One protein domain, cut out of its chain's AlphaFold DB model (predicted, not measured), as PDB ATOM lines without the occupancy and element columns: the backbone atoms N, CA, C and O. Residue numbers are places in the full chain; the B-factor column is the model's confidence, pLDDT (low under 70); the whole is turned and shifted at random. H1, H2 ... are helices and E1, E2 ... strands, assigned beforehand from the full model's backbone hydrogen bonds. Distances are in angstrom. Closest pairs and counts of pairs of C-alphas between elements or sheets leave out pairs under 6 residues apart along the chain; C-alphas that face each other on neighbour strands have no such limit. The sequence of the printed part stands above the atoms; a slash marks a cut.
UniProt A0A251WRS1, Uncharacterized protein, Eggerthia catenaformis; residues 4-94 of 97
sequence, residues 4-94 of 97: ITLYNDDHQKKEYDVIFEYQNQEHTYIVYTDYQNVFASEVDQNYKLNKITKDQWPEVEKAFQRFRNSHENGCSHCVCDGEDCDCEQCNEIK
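Overview. This is residues 4 to 94 of the 97 residues of an uncharacterized protein of Eggerthia catenaformis (UniProt A0A251WRS1). A curled, strongly twisted sheet of five strands, shaped like part of a barrel, has one long helix, H1, crossing one face, and beyond H1 a loose loop leads to a short helix, H2, at the far end from the turn between E1 and E2. E2, the longest strand, bends at residue 19, and its pairing is staggered: residues 13 to 16 pair with E1 and residues 17 to 23 with E3. The printed part has 91 residues, with five named strands followed by two named helices, E1 E2 E3 E4 E5 H1 H2; the sheet's order is E1 - E2 - E3 - E4 - E5, all antiparallel, and the class is mixed, helices and strands. The whole is only just loose, close to compact, with a radius of gyration of the C-alphas of 14.9 A, and it is elongated, spanning 47 by 26 by 22 A.

Along the chain. Find C-alpha 4 at (17.986, -41.840, 41.747), where E1, residues 4 to 7, begins its 10.2 A. E2, residues 13 to 23, is the longest strand at 26.0 A and bends by 74 degrees at residue 19. Next come E3, residues 28 to 33, 17.2 A, E4, residues 38 to 43, 16.1 A, and E5, residues 49 to 51, 6.8 A. From C-alpha 57 at (9.967, -37.912, 23.970), H1 runs through residues 57 to 72 for 22.1 A. H2, residues 87 to 94, covers 12.0 A and ends at C-alpha 94, (-4.092, -31.125, 50.594).

Arrangement. Start with the sheet, a meander, each strand the antiparallel neighbour of the one before, and each successive pair a hairpin. E2 pairs with E1 over residues 13 to 16, where N 4 and O 16 are 2.9 A apart, and with E3 over residues 17 to 23, where N 29 and O 22 are 2.7 A apart. Between E3 and E4 look at N 39 and O 32, 2.8 A; between E4 and the edge strand E5, at N 50 and O 42, 2.8 A. H1 is on the sheet at a height of 9.1 A, over E2 and, only just, E3, with 3 of its C-alphas; on the local plane it runs across the strands, at 84 degrees to E2. The closest C-alphas of H1 and E2 are those of Ala 63 and Tyr 22, 7.2 A. H2 is not on the sheet, and it is only just apart from H1, the closest C-alphas being 8.3 A apart. In H1 every O i to N i+4 pair is within hydrogen-bond range; in H2, 2 of 4.

Size, cuts and confidence. The two C-alphas farthest apart are those of Asp 10 and Gln 89, 47.8 A. The printed part has no cut. The long link is residues 73 to 86, from H1 to H2; the other links are tight. Mean pLDDT of the printed part is 77.9, and residues 70 to 94, of which 70 to 72 belong to H1, are under 70.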
ATOM      1  N   ILE A   4      17.701 -40.577  42.411       85.12
ATOM      2  CA  ILE A   4      17.986 -41.840  41.747       85.12
ATOM      3  C   ILE A   4      19.491 -42.029  41.604       85.12
ATOM      4  O   ILE A   4      20.249 -41.090  41.374       85.12
ATOM      5  N   THR A   5      19.928 -43.269  41.789       85.12
ATOM      6  CA  THR A   5      21.311 -43.681  41.584       85.12
ATOM      7  C   THR A   5      21.402 -44.467  40.289       85.12
ATOM      8  O   THR A   5      20.719 -45.478  40.148       85.12
ATOM      9  N   LEU A   6      22.287 -44.047  39.390       82.44
ATOM     10  CA  LEU A   6      22.624 -44.784  38.177       82.44
ATOM     11  C   LEU A   6      24.109 -45.112  38.155       82.44
ATOM     12  O   LEU A   6      24.930 -44.382  38.707       82.44
ATOM     13  N   TYR A   7      24.441 -46.222  37.510       78.88
ATOM     14  CA  TYR A   7      25.816 -46.617  37.247       78.88
ATOM     15  C   TYR A   7      26.105 -46.354  35.772       78.88
ATOM     16  O   TYR A   7      25.315 -46.752  34.915       78.88
ATOM     17  N   ASN A   8      27.196 -45.649  35.478       72.44
ATOM     18  CA  ASN A   8      27.673 -45.524  34.099       72.44
ATOM     19  C   ASN A   8      28.356 -46.830  33.639       72.44
ATOM     20  O   ASN A   8      28.492 -47.774  34.420       72.44
ATOM     21  N   ASP A   9      28.798 -46.885  32.380       76.56
ATOM     22  CA  ASP A   9      29.467 -48.068  31.811       76.56
ATOM     23  C   ASP A   9      30.746 -48.464  32.585       76.56
ATOM     24  O   ASP A   9      31.090 -49.643  32.681       76.56
ATOM     25  N   ASP A  10      31.395 -47.499  33.245       85.94
ATOM     26  CA  ASP A  10      32.547 -47.703  34.134       85.94
ATOM     27  C   ASP A  10      32.161 -48.174  35.553       85.94
ATOM     28  O   ASP A  10      33.004 -48.203  36.453       85.94
ATOM     29  N   HIS A  11      30.891 -48.528  35.788       82.00
ATOM     30  CA  HIS A  11      30.330 -48.908  37.093       82.00
ATOM     31  C   HIS A  11      30.499 -47.841  38.186       82.00
ATOM     32  O   HIS A  11      30.415 -48.130  39.384       82.00
ATOM     33  N   GLN A  12      30.705 -46.583  37.802       83.38
ATOM     34  CA  GLN A  12      30.758 -45.477  38.744       83.38
ATOM     35  C   GLN A  12      29.343 -45.054  39.110       83.38
ATOM     36  O   GLN A  12      28.491 -44.825  38.248       83.38
ATOM     37  N   LYS A  13      29.110 -44.925  40.415       85.75
ATOM     38  CA  LYS A  13      27.853 -44.435  40.966       85.75
ATOM     39  C   LYS A  13      27.706 -42.943  40.657       85.75
ATOM     40  O   LYS A  13      28.544 -42.147  41.078       85.75
ATOM     41  N   LYS A  14      26.611 -42.557  40.006       85.88
ATOM     42  CA  LYS A  14      26.199 -41.161  39.837       85.88
ATOM     43  C   LYS A  14      24.784 -40.971  40.378       85.88
ATOM     44  O   LYS A  14      23.886 -41.766  40.106       85.88
ATOM     45  N   GLU A  15      24.611 -39.944  41.200       89.56
ATOM     46  CA  GLU A  15      23.322 -39.592  41.796       89.56
ATOM     47  C   GLU A  15      22.695 -38.435  41.025       89.56
ATOM     48  O   GLU A  15      23.389 -37.502  40.621       89.56
ATOM     49  N   TYR A  16      21.383 -38.512  40.847       90.31
ATOM     50  CA  TYR A  16      20.587 -37.510  40.161       90.31
ATOM     51  C   TYR A  16      19.401 -37.135  41.033       90.31
ATOM     52  O   TYR A  16      18.794 -38.000  41.673       90.31
ATOM     53  N   ASP A  17      19.057 -35.855  41.036       89.75
ATOM     54  CA  ASP A  17      17.838 -35.392  41.680       89.75
ATOM     55  C   ASP A  17      16.663 -35.610  40.726       89.75
ATOM     56  O   ASP A  17      16.703 -35.214  39.556       89.75
ATOM     57  N   VAL A  18      15.623 -36.280  41.220       89.56
ATOM     58  CA  VAL A  18      14.380 -36.483  40.479       89.56
ATOM     59  C   VAL A  18      13.596 -35.180  40.521       89.56
ATOM     60  O   VAL A  18      13.305 -34.648  41.594       89.56
ATOM     61  N   ILE A  19      13.267 -34.673  39.337       88.31
ATOM     62  CA  ILE A  19      12.495 -33.447  39.167       88.31
ATOM     63  C   ILE A  19      11.002 -33.771  39.186       88.31
ATOM     64  O   ILE A  19      10.230 -33.085  39.850       88.31
ATOM     65  N   PHE A  20      10.602 -34.805  38.443       85.38
ATOM     66  CA  PHE A  20       9.201 -35.121  38.173       85.38
ATOM     67  C   PHE A  20       9.060 -36.571  37.695       85.38
ATOM     68  O   PHE A  20       9.915 -37.074  36.965       85.38
ATOM     69  N   GLU A  21       7.973 -37.226  38.094       87.75
ATOM     70  CA  GLU A  21       7.588 -38.560  37.633       87.75
ATOM     71  C   GLU A  21       6.257 -38.459  36.881       87.75
ATOM     72  O   GLU A  21       5.314 -37.820  37.350       87.75
ATOM     73  N   TYR A  22       6.189 -39.084  35.710       85.81
ATOM     74  CA  TYR A  22       5.023 -39.090  34.838       85.81
ATOM     75  C   TYR A  22       4.571 -40.519  34.593       85.81
ATOM     76  O   TYR A  22       5.364 -41.338  34.146       85.81
ATOM     77  N   GLN A  23       3.297 -40.815  34.806       86.88
ATOM     78  CA  GLN A  23       2.739 -42.119  34.477       86.88
ATOM     79  C   GLN A  23       1.561 -41.947  33.520       86.88
ATOM     80  O   GLN A  23       0.636 -41.183  33.799       86.88
ATOM     81  N   ASN A  24       1.599 -42.669  32.401       85.19
ATOM     82  CA  ASN A  24       0.463 -42.839  31.501       85.19
ATOM     83  C   ASN A  24      -0.109 -44.271  31.655       85.19
ATOM     84  O   ASN A  24       0.240 -44.990  32.592       85.19
ATOM     85  N   GLN A  25      -1.031 -44.690  30.781       82.75
ATOM     86  CA  GLN A  25      -1.681 -46.006  30.893       82.75
ATOM     87  C   GLN A  25      -0.730 -47.199  30.687       82.75
ATOM     88  O   GLN A  25      -1.013 -48.284  31.191       82.75
ATOM     89  N   GLU A  26       0.375 -47.010  29.968       87.25
ATOM     90  CA  GLU A  26       1.289 -48.082  29.548       87.25
ATOM     91  C   GLU A  26       2.681 -47.967  30.183       87.25
ATOM     92  O   GLU A  26       3.333 -48.978  30.435       87.25
ATOM     93  N   HIS A  27       3.125 -46.749  30.489       89.56
ATOM     94  CA  HIS A  27       4.506 -46.432  30.822       89.56
ATOM     95  C   HIS A  27       4.598 -45.518  32.044       89.56
ATOM     96  O   HIS A  27       3.767 -44.632  32.266       89.56
ATOM     97  N   THR A  28       5.664 -45.708  32.819       90.88
ATOM     98  CA  THR A  28       6.085 -44.777  33.869       90.88
ATOM     99  C   THR A  28       7.413 -44.171  33.458       90.88
ATOM    100  O   THR A  28       8.328 -44.885  33.065       90.88
ATOM    101  N   TYR A  29       7.539 -42.860  33.561       91.50
ATOM    102  CA  TYR A  29       8.723 -42.105  33.197       91.50
ATOM    103  C   TYR A  29       9.190 -41.268  34.373       91.50
ATOM    104  O   TYR A  29       8.397 -40.766  35.167       91.50
ATOM    105  N   ILE A  30      10.495 -41.057  34.438       91.44
ATOM    106  CA  ILE A  30      11.113 -40.163  35.404       91.44
ATOM    107  C   ILE A  30      11.971 -39.141  34.676       91.44
ATOM    108  O   ILE A  30      12.692 -39.470  33.732       91.44
ATOM    109  N   VAL A  31      11.904 -37.897  35.137       90.50
ATOM    110  CA  VAL A  31      12.741 -36.790  34.682       90.50
ATOM    111  C   VAL A  31      13.668 -36.405  35.824       90.50
ATOM    112  O   VAL A  31      13.221 -36.165  36.946       90.50
ATOM    113  N   TYR A  32      14.967 -36.367  35.555       91.62
ATOM    114  CA  TYR A  32      16.000 -36.186  36.572       91.62
ATOM    115  C   TYR A  32      17.166 -35.347  36.049       91.62
ATOM    116  O   TYR A  32      17.349 -35.192  34.842       91.62
ATOM    117  N   THR A  33      17.952 -34.769  36.954       90.00
ATOM    118  CA  THR A  33      19.028 -33.837  36.599       90.00
ATOM    119  C   THR A  33      20.286 -34.041  37.428       90.00
ATOM    120  O   THR A  33      20.237 -34.483  38.574       90.00
ATOM    121  N   ASP A  34      21.425 -33.701  36.826       88.50
ATOM    122  CA  ASP A  34      22.704 -33.502  37.514       88.50
ATOM    123  C   ASP A  34      23.067 -32.012  37.656       88.50
ATOM    124  O   ASP A  34      24.241 -31.672  37.790       88.50
ATOM    125  N   TYR A  35      22.067 -31.122  37.607       83.94
ATOM    126  CA  TYR A  35      22.165 -29.654  37.594       83.94
ATOM    127  C   TYR A  35      22.763 -29.040  36.326       83.94
ATOM    128  O   TYR A  35      22.564 -27.851  36.081       83.94
ATOM    129  N   GLN A  36      23.468 -29.820  35.508       86.44
ATOM    130  CA  GLN A  36      23.991 -29.365  34.220       86.44
ATOM    131  C   GLN A  36      23.058 -29.750  33.075       86.44
ATOM    132  O   GLN A  36      22.868 -28.972  32.143       86.44
ATOM    133  N   ASN A  37      22.466 -30.941  33.155       87.50
ATOM    134  CA  ASN A  37      21.615 -31.507  32.118       87.50
ATOM    135  C   ASN A  37      20.328 -32.081  32.718       87.50
ATOM    136  O   ASN A  37      20.289 -32.498  33.879       87.50
ATOM    137  N   VAL A  38      19.278 -32.129  31.901       87.81
ATOM    138  CA  VAL A  38      18.016 -32.805  32.220       87.81
ATOM    139  C   VAL A  38      17.919 -34.066  31.375       87.81
ATOM    140  O   VAL A  38      18.168 -34.043  30.171       87.81
ATOM    141  N   PHE A  39      17.552 -35.163  32.023       90.00
ATOM    142  CA  PHE A  39      17.420 -36.482  31.430       90.00
ATOM    143  C   PHE A  39      16.021 -37.021  31.694       90.00
ATOM    144  O   PHE A  39      15.378 -36.649  32.674       90.00
ATOM    145  N   ALA A  40      15.579 -37.936  30.839       91.81
ATOM    146  CA  ALA A  40      14.352 -38.680  31.047       91.81
ATOM    147  C   ALA A  40      14.568 -40.161  30.732       91.81
ATOM    148  O   ALA A  40      15.363 -40.532  29.862       91.81
ATOM    149  N   SER A  41      13.895 -41.027  31.477       92.50
ATOM    150  CA  SER A  41      13.951 -42.475  31.282       92.50
ATOM    151  C   SER A  41      12.619 -43.104  31.633       92.50
ATOM    152  O   SER A  41      11.917 -42.621  32.517       92.50
ATOM    153  N   GLU A  42      12.289 -44.186  30.944       92.62
ATOM    154  CA  GLU A  42      11.173 -45.044  31.310       92.62
ATOM    155  C   GLU A  42      11.612 -45.967  32.449       92.62
ATOM    156  O   GLU A  42      12.719 -46.505  32.424       92.62
ATOM    157  N   VAL A  43      10.752 -46.147  33.441       89.38
ATOM    158  CA  VAL A  43      10.913 -47.114  34.520       89.38
ATOM    159  C   VAL A  43      10.078 -48.331  34.164       89.38
ATOM    160  O   VAL A  43       8.855 -48.241  34.064       89.38
ATOM    161  N   ASP A  44      10.733 -49.473  33.976       85.25
ATOM    162  CA  ASP A  44      10.009 -50.727  33.789       85.25
ATOM    163  C   ASP A  44       9.533 -51.331  35.122       85.25
ATOM    164  O   ASP A  44       9.835 -50.851  36.215       85.25
ATOM    165  N   GLN A  45       8.794 -52.437  35.035       77.31
ATOM    166  CA  GLN A  45       8.229 -53.140  36.192       77.31
ATOM    167  C   GLN A  45       9.280 -53.679  37.181       77.31
ATOM    168  O   GLN A  45       8.933 -54.017  38.311       77.31
ATOM    169  N   ASN A  46      10.556 -53.757  36.784       82.44
ATOM    170  CA  ASN A  46      11.669 -54.164  37.643       82.44
ATOM    171  C   ASN A  46      12.458 -52.962  38.185       82.44
ATOM    172  O   ASN A  46      13.566 -53.140  38.692       82.44
ATOM    173  N   TYR A  47      11.913 -51.746  38.068       73.94
ATOM    174  CA  TYR A  47      12.567 -50.490  38.435       73.94
ATOM    175  C   TYR A  47      13.863 -50.217  37.661       73.94
ATOM    176  O   TYR A  47      14.715 -49.442  38.107       73.94
ATOM    177  N   LYS A  48      14.036 -50.837  36.490       82.94
ATOM    178  CA  LYS A  48      15.176 -50.547  35.628       82.94
ATOM    179  C   LYS A  48      14.850 -49.342  34.753       82.94
ATOM    180  O   LYS A  48      13.761 -49.239  34.191       82.94
ATOM    181  N   LEU A  49      15.827 -48.445  34.626       86.62
ATOM    182  CA  LEU A  49      15.726 -47.312  33.717       86.62
ATOM    183  C   LEU A  49      16.067 -47.722  32.291       86.62
ATOM    184  O   LEU A  49      17.173 -48.192  32.012       86.62
ATOM    185  N   ASN A  50      15.136 -47.463  31.387       88.06
ATOM    186  CA  ASN A  50      15.306 -47.629  29.958       88.06
ATOM    187  C   ASN A  50      15.339 -46.255  29.281       88.06
ATOM    188  O   ASN A  50      14.670 -45.304  29.693       88.06
ATOM    189  N   LYS A  51      16.156 -46.134  28.230       88.19
ATOM    190  CA  LYS A  51      16.174 -44.920  27.409       88.19
ATOM    191  C   LYS A  51      14.813 -44.775  26.740       88.19
ATOM    192  O   LYS A  51      14.376 -45.710  26.075       88.19
ATOM    193  N   ILE A  52      14.203 -43.603  26.871       90.00
ATOM    194  CA  ILE A  52      12.991 -43.300  26.116       90.00
ATOM    195  C   ILE A  52      13.296 -43.185  24.625       90.00
ATOM    196  O   ILE A  52      14.373 -42.740  24.212       90.00
ATOM    197  N   THR A  53      12.343 -43.614  23.813       89.06
ATOM    198  CA  THR A  53      12.426 -43.549  22.357       89.06
ATOM    199  C   THR A  53      12.094 -42.144  21.853       89.06
ATOM    200  O   THR A  53      11.557 -41.299  22.576       89.06
ATOM    201  N   LYS A  54      12.402 -41.876  20.578       87.81
ATOM    202  CA  LYS A  54      12.052 -40.600  19.933       87.81
ATOM    203  C   LYS A  54      10.544 -40.352  19.904       87.81
ATOM    204  O   LYS A  54      10.146 -39.195  19.933       87.81
ATOM    205  N   ASP A  55       9.739 -41.407  19.858       90.75
ATOM    206  CA  ASP A  55       8.279 -41.316  19.809       90.75
ATOM    207  C   ASP A  55       7.669 -41.044  21.195       90.75
ATOM    208  O   ASP A  55       6.637 -40.388  21.290       90.75
ATOM    209  N   GLN A  56       8.335 -41.473  22.275       88.38
ATOM    210  CA  GLN A  56       7.932 -41.185  23.660       88.38
ATOM    211  C   GLN A  56       8.332 -39.766  24.106       88.38
ATOM    212  O   GLN A  56       7.662 -39.162  24.946       88.38
ATOM    213  N   TRP A  57       9.417 -39.209  23.548       88.19
ATOM    214  CA  TRP A  57       9.967 -37.912  23.970       88.19
ATOM    215  C   TRP A  57       8.952 -36.753  23.963       88.19
ATOM    216  O   TRP A  57       8.876 -36.054  24.974       88.19
ATOM    217  N   PRO A  58       8.147 -36.534  22.902       90.38
ATOM    218  CA  PRO A  58       7.220 -35.404  22.853       90.38
ATOM    219  C   PRO A  58       6.173 -35.424  23.974       90.38
ATOM    220  O   PRO A  58       5.782 -34.370  24.472       90.38
ATOM    221  N   GLU A  59       5.723 -36.609  24.391       89.19
ATOM    222  CA  GLU A  59       4.752 -36.749  25.477       89.19
ATOM    223  C   GLU A  59       5.375 -36.379  26.830       89.19
ATOM    224  O   GLU A  59       4.820 -35.562  27.569       89.19
ATOM    225  N   VAL A  60       6.564 -36.918  27.113       89.06
ATOM    226  CA  VAL A  60       7.323 -36.623  28.338       89.06
ATOM    227  C   VAL A  60       7.685 -35.139  28.410       89.06
ATOM    228  O   VAL A  60       7.540 -34.517  29.461       89.06
ATOM    229  N   GLU A  61       8.106 -34.543  27.294       89.25
ATOM    230  CA  GLU A  61       8.431 -33.120  27.204       89.25
ATOM    231  C   GLU A  61       7.206 -32.241  27.481       89.25
ATOM    232  O   GLU A  61       7.294 -31.295  28.264       89.25
ATOM    233  N   LYS A  62       6.045 -32.581  26.909       88.81
ATOM    234  CA  LYS A  62       4.789 -31.865  27.160       88.81
ATOM    235  C   LYS A  62       4.386 -31.938  28.635       88.81
ATOM    236  O   LYS A  62       4.003 -30.923  29.219       88.81
ATOM    237  N   ALA A  63       4.488 -33.116  29.250       85.94
ATOM    238  CA  ALA A  63       4.205 -33.299  30.672       85.94
ATOM    239  C   ALA A  63       5.190 -32.509  31.553       85.94
ATOM    240  O   ALA A  63       4.782 -31.835  32.500       85.94
ATOM    241  N   PHE A  64       6.474 -32.503  31.189       86.69
ATOM    242  CA  PHE A  64       7.501 -31.737  31.886       86.69
ATOM    243  C   PHE A  64       7.298 -30.219  31.765       86.69
ATOM    244  O   PHE A  64       7.454 -29.500  32.751       86.69
ATOM    245  N   GLN A  65       6.904 -29.712  30.594       83.12
ATOM    246  CA  GLN A  65       6.562 -28.296  30.416       83.12
ATOM    247  C   GLN A  65       5.372 -27.886  31.288       83.12
ATOM    248  O   GLN A  65       5.411 -26.832  31.917       83.12
ATOM    249  N   ARG A  66       4.343 -28.735  31.385       78.56
ATOM    250  CA  ARG A  66       3.197 -28.501  32.278       78.56
ATOM    251  C   ARG A  66       3.619 -28.449  33.738       78.56
ATOM    252  O   ARG A  66       3.257 -27.509  34.433       78.56
ATOM    253  N   PHE A  67       4.444 -29.403  34.172       80.25
ATOM    254  CA  PHE A  67       5.028 -29.399  35.512       80.25
ATOM    255  C   PHE A  67       5.797 -28.101  35.796       80.25
ATOM    256  O   PHE A  67       5.586 -27.475  36.833       80.25
ATOM    257  N   ARG A  68       6.655 -27.660  34.865       77.75
ATOM    258  CA  ARG A  68       7.418 -26.412  35.006       77.75
ATOM    259  C   ARG A  68       6.512 -25.192  35.110       77.75
ATOM    260  O   ARG A  68       6.670 -24.422  36.049       77.75
ATOM    261  N   ASN A  69       5.542 -25.062  34.208       71.56
ATOM    262  CA  ASN A  69       4.600 -23.946  34.214       71.56
ATOM    263  C   ASN A  69       3.804 -23.897  35.526       71.56
ATOM    264  O   ASN A  69       3.638 -22.830  36.109       71.56
ATOM    265  N   SER A  70       3.344 -25.043  36.032       66.94
ATOM    266  CA  SER A  70       2.679 -25.121  37.333       66.94
ATOM    267  C   SER A  70       3.619 -24.725  38.478       66.94
ATOM    268  O   SER A  70       3.229 -23.946  39.344       66.94
ATOM    269  N   HIS A  71       4.875 -25.177  38.468       69.81
ATOM    270  CA  HIS A  71       5.851 -24.828  39.500       69.81
ATOM    271  C   HIS A  71       6.204 -23.330  39.507       69.81
ATOM    272  O   HIS A  71       6.252 -22.722  40.575       69.81
ATOM    273  N   GLU A  72       6.397 -22.721  38.333       65.44
ATOM    274  CA  GLU A  72       6.671 -21.282  38.184       65.44
ATOM    275  C   GLU A  72       5.485 -20.417  38.638       65.44
ATOM    276  O   GLU A  72       5.689 -19.344  39.201       65.44
ATOM    277  N   ASN A  73       4.256 -20.920  38.493       60.53
ATOM    278  CA  ASN A  73       3.039 -20.269  38.988       60.53
ATOM    279  C   ASN A  73       2.733 -20.555  40.477       60.53
ATOM    280  O   ASN A  73       1.665 -20.196  40.966       60.53
ATOM    281  N   GLY A  74       3.633 -21.212  41.226       59.00
ATOM    282  CA  GLY A  74       3.429 -21.549  42.648       59.00
ATOM    283  C   GLY A  74       2.495 -22.746  42.898       59.00
ATOM    284  O   GLY A  74       2.259 -23.139  44.042       59.00
ATOM    285  N   CYS A  75       2.026 -23.392  41.832       61.62
ATOM    286  CA  CYS A  75       1.200 -24.597  41.804       61.62
ATOM    287  C   CYS A  75       2.057 -25.870  41.972       61.62
ATOM    288  O   CYS A  75       2.076 -26.769  41.134       61.62
ATOM    289  N   SER A  76       2.810 -25.958  43.068       54.72
ATOM    290  CA  SER A  76       3.820 -27.011  43.289       54.72
ATOM    291  C   SER A  76       3.287 -28.455  43.334       54.72
ATOM    292  O   SER A  76       4.081 -29.390  43.246       54.72
ATOM    293  N   HIS A  77       1.972 -28.647  43.473       55.41
ATOM    294  CA  HIS A  77       1.341 -29.950  43.711       55.41
ATOM    295  C   HIS A  77       0.417 -30.434  42.584       55.41
ATOM    296  O   HIS A  77      -0.142 -31.523  42.698       55.41
ATOM    297  N   CYS A  78       0.281 -29.674  41.496       55.34
ATOM    298  CA  CYS A  78      -0.584 -30.029  40.376       55.34
ATOM    299  C   CYS A  78       0.150 -29.920  39.042       55.34
ATOM    300  O   CYS A  78       0.901 -28.977  38.821       55.34
ATOM    301  N   VAL A  79      -0.097 -30.871  38.137       54.38
ATOM    302  CA  VAL A  79       0.312 -30.787  36.729       54.38
ATOM    303  C   VAL A  79      -0.907 -30.304  35.946       54.38
ATOM    304  O   VAL A  79      -1.840 -31.073  35.730       54.38
ATOM    305  N   CYS A  80      -0.934 -29.022  35.577       56.94
ATOM    306  CA  CYS A  80      -2.077 -28.415  34.889       56.94
ATOM    307  C   CYS A  80      -1.970 -28.544  33.362       56.94
ATOM    308  O   CYS A  80      -0.913 -28.344  32.763       56.94
ATOM    309  N   ASP A  81      -3.096 -28.839  32.714       50.97
ATOM    310  CA  ASP A  81      -3.226 -29.072  31.271       50.97
ATOM    311  C   ASP A  81      -3.526 -27.770  30.477       50.97
ATOM    312  O   ASP A  81      -4.317 -27.796  29.546       50.97
ATOM    313  N   GLY A  82      -2.912 -26.621  30.804       46.59
ATOM    314  CA  GLY A  82      -3.106 -25.342  30.076       46.59
ATOM    315  C   GLY A  82      -3.524 -24.138  30.941       46.59
ATOM    316  O   GLY A  82      -3.463 -24.226  32.163       46.59
ATOM    317  N   GLU A  83      -3.897 -23.022  30.283       47.94
ATOM    318  CA  GLU A  83      -4.099 -21.644  30.817       47.94
ATOM    319  C   GLU A  83      -5.098 -21.482  31.985       47.94
ATOM    320  O   GLU A  83      -5.101 -20.438  32.628       47.94
ATOM    321  N   ASP A  84      -5.885 -22.505  32.315       51.28
ATOM    322  CA  ASP A  84      -6.907 -22.489  33.374       51.28
ATOM    323  C   ASP A  84      -6.441 -23.271  34.621       51.28
ATOM    324  O   ASP A  84      -7.081 -24.211  35.092       51.28
ATOM    325  N   CYS A  85      -5.256 -22.940  35.135       57.06
ATOM    326  CA  CYS A  85      -4.752 -23.543  36.370       57.06
ATOM    327  C   CYS A  85      -5.208 -22.705  37.573       57.06
ATOM    328  O   CYS A  85      -4.545 -21.739  37.950       57.06
ATOM    329  N   ASP A  86      -6.342 -23.073  38.176       60.06
ATOM    330  CA  ASP A  86      -6.782 -22.500  39.451       60.06
ATOM    331  C   ASP A  86      -5.921 -23.066  40.596       60.06
ATOM    332  O   ASP A  86      -6.160 -24.145  41.153       60.06
ATOM    333  N   CYS A  87      -4.834 -22.354  40.899       61.31
ATOM    334  CA  CYS A  87      -3.876 -22.760  41.924       61.31
ATOM    335  C   CYS A  87      -4.445 -22.766  43.346       61.31
ATOM    336  O   CYS A  87      -3.863 -23.423  44.216       61.31
ATOM    337  N   GLU A  88      -5.548 -22.063  43.603       57.97
ATOM    338  CA  GLU A  88      -6.198 -22.058  44.914       57.97
ATOM    339  C   GLU A  88      -6.896 -23.401  45.158       57.97
ATOM    340  O   GLU A  88      -6.573 -24.076  46.140       57.97
ATOM    341  N   GLN A  89      -7.708 -23.885  44.208       55.78
ATOM    342  CA  GLN A  89      -8.357 -25.201  44.327       55.78
ATOM    343  C   GLN A  89      -7.355 -26.361  44.413       55.78
ATOM    344  O   GLN A  89      -7.560 -27.329  45.150       55.78
ATOM    345  N   CYS A  90      -6.239 -26.264  43.690       56.16
ATOM    346  CA  CYS A  90      -5.213 -27.306  43.678       56.16
ATOM    347  C   CYS A  90      -4.438 -27.428  45.001       56.16
ATOM    348  O   CYS A  90      -4.026 -28.526  45.381       56.16
ATOM    349  N   ASN A  91      -4.258 -26.324  45.730       51.34
ATOM    350  CA  ASN A  91      -3.609 -26.339  47.042       51.34
ATOM    351  C   ASN A  91      -4.587 -26.680  48.186       51.34
ATOM    352  O   ASN A  91      -4.159 -27.244  49.196       51.34
ATOM    353  N   GLU A  92      -5.891 -26.408  48.038       52.19
ATOM    354  CA  GLU A  92      -6.908 -26.736  49.051       52.19
ATOM    355  C   GLU A  92      -7.103 -28.246  49.263       52.19
ATOM    356  O   GLU A  92      -7.300 -28.681  50.401       52.19
ATOM    357  N   ILE A  93      -6.965 -29.073  48.216       49.22
ATOM    358  CA  ILE A  93      -7.167 -30.535  48.297       49.22
ATOM    359  C   ILE A  93      -6.209 -31.203  49.308       49.22
ATOM    360  O   ILE A  93      -6.530 -32.252  49.867       49.22
ATOM    361  N   LYS A  94      -5.063 -30.584  49.628       42.88
ATOM    362  CA  LYS A  94      -4.092 -31.125  50.594       42.88
ATOM    363  C   LYS A  94      -4.319 -30.704  52.051       42.88
ATOM    364  O   LYS A  94      -3.699 -31.287  52.930       42.88
TER     365      LYS A  94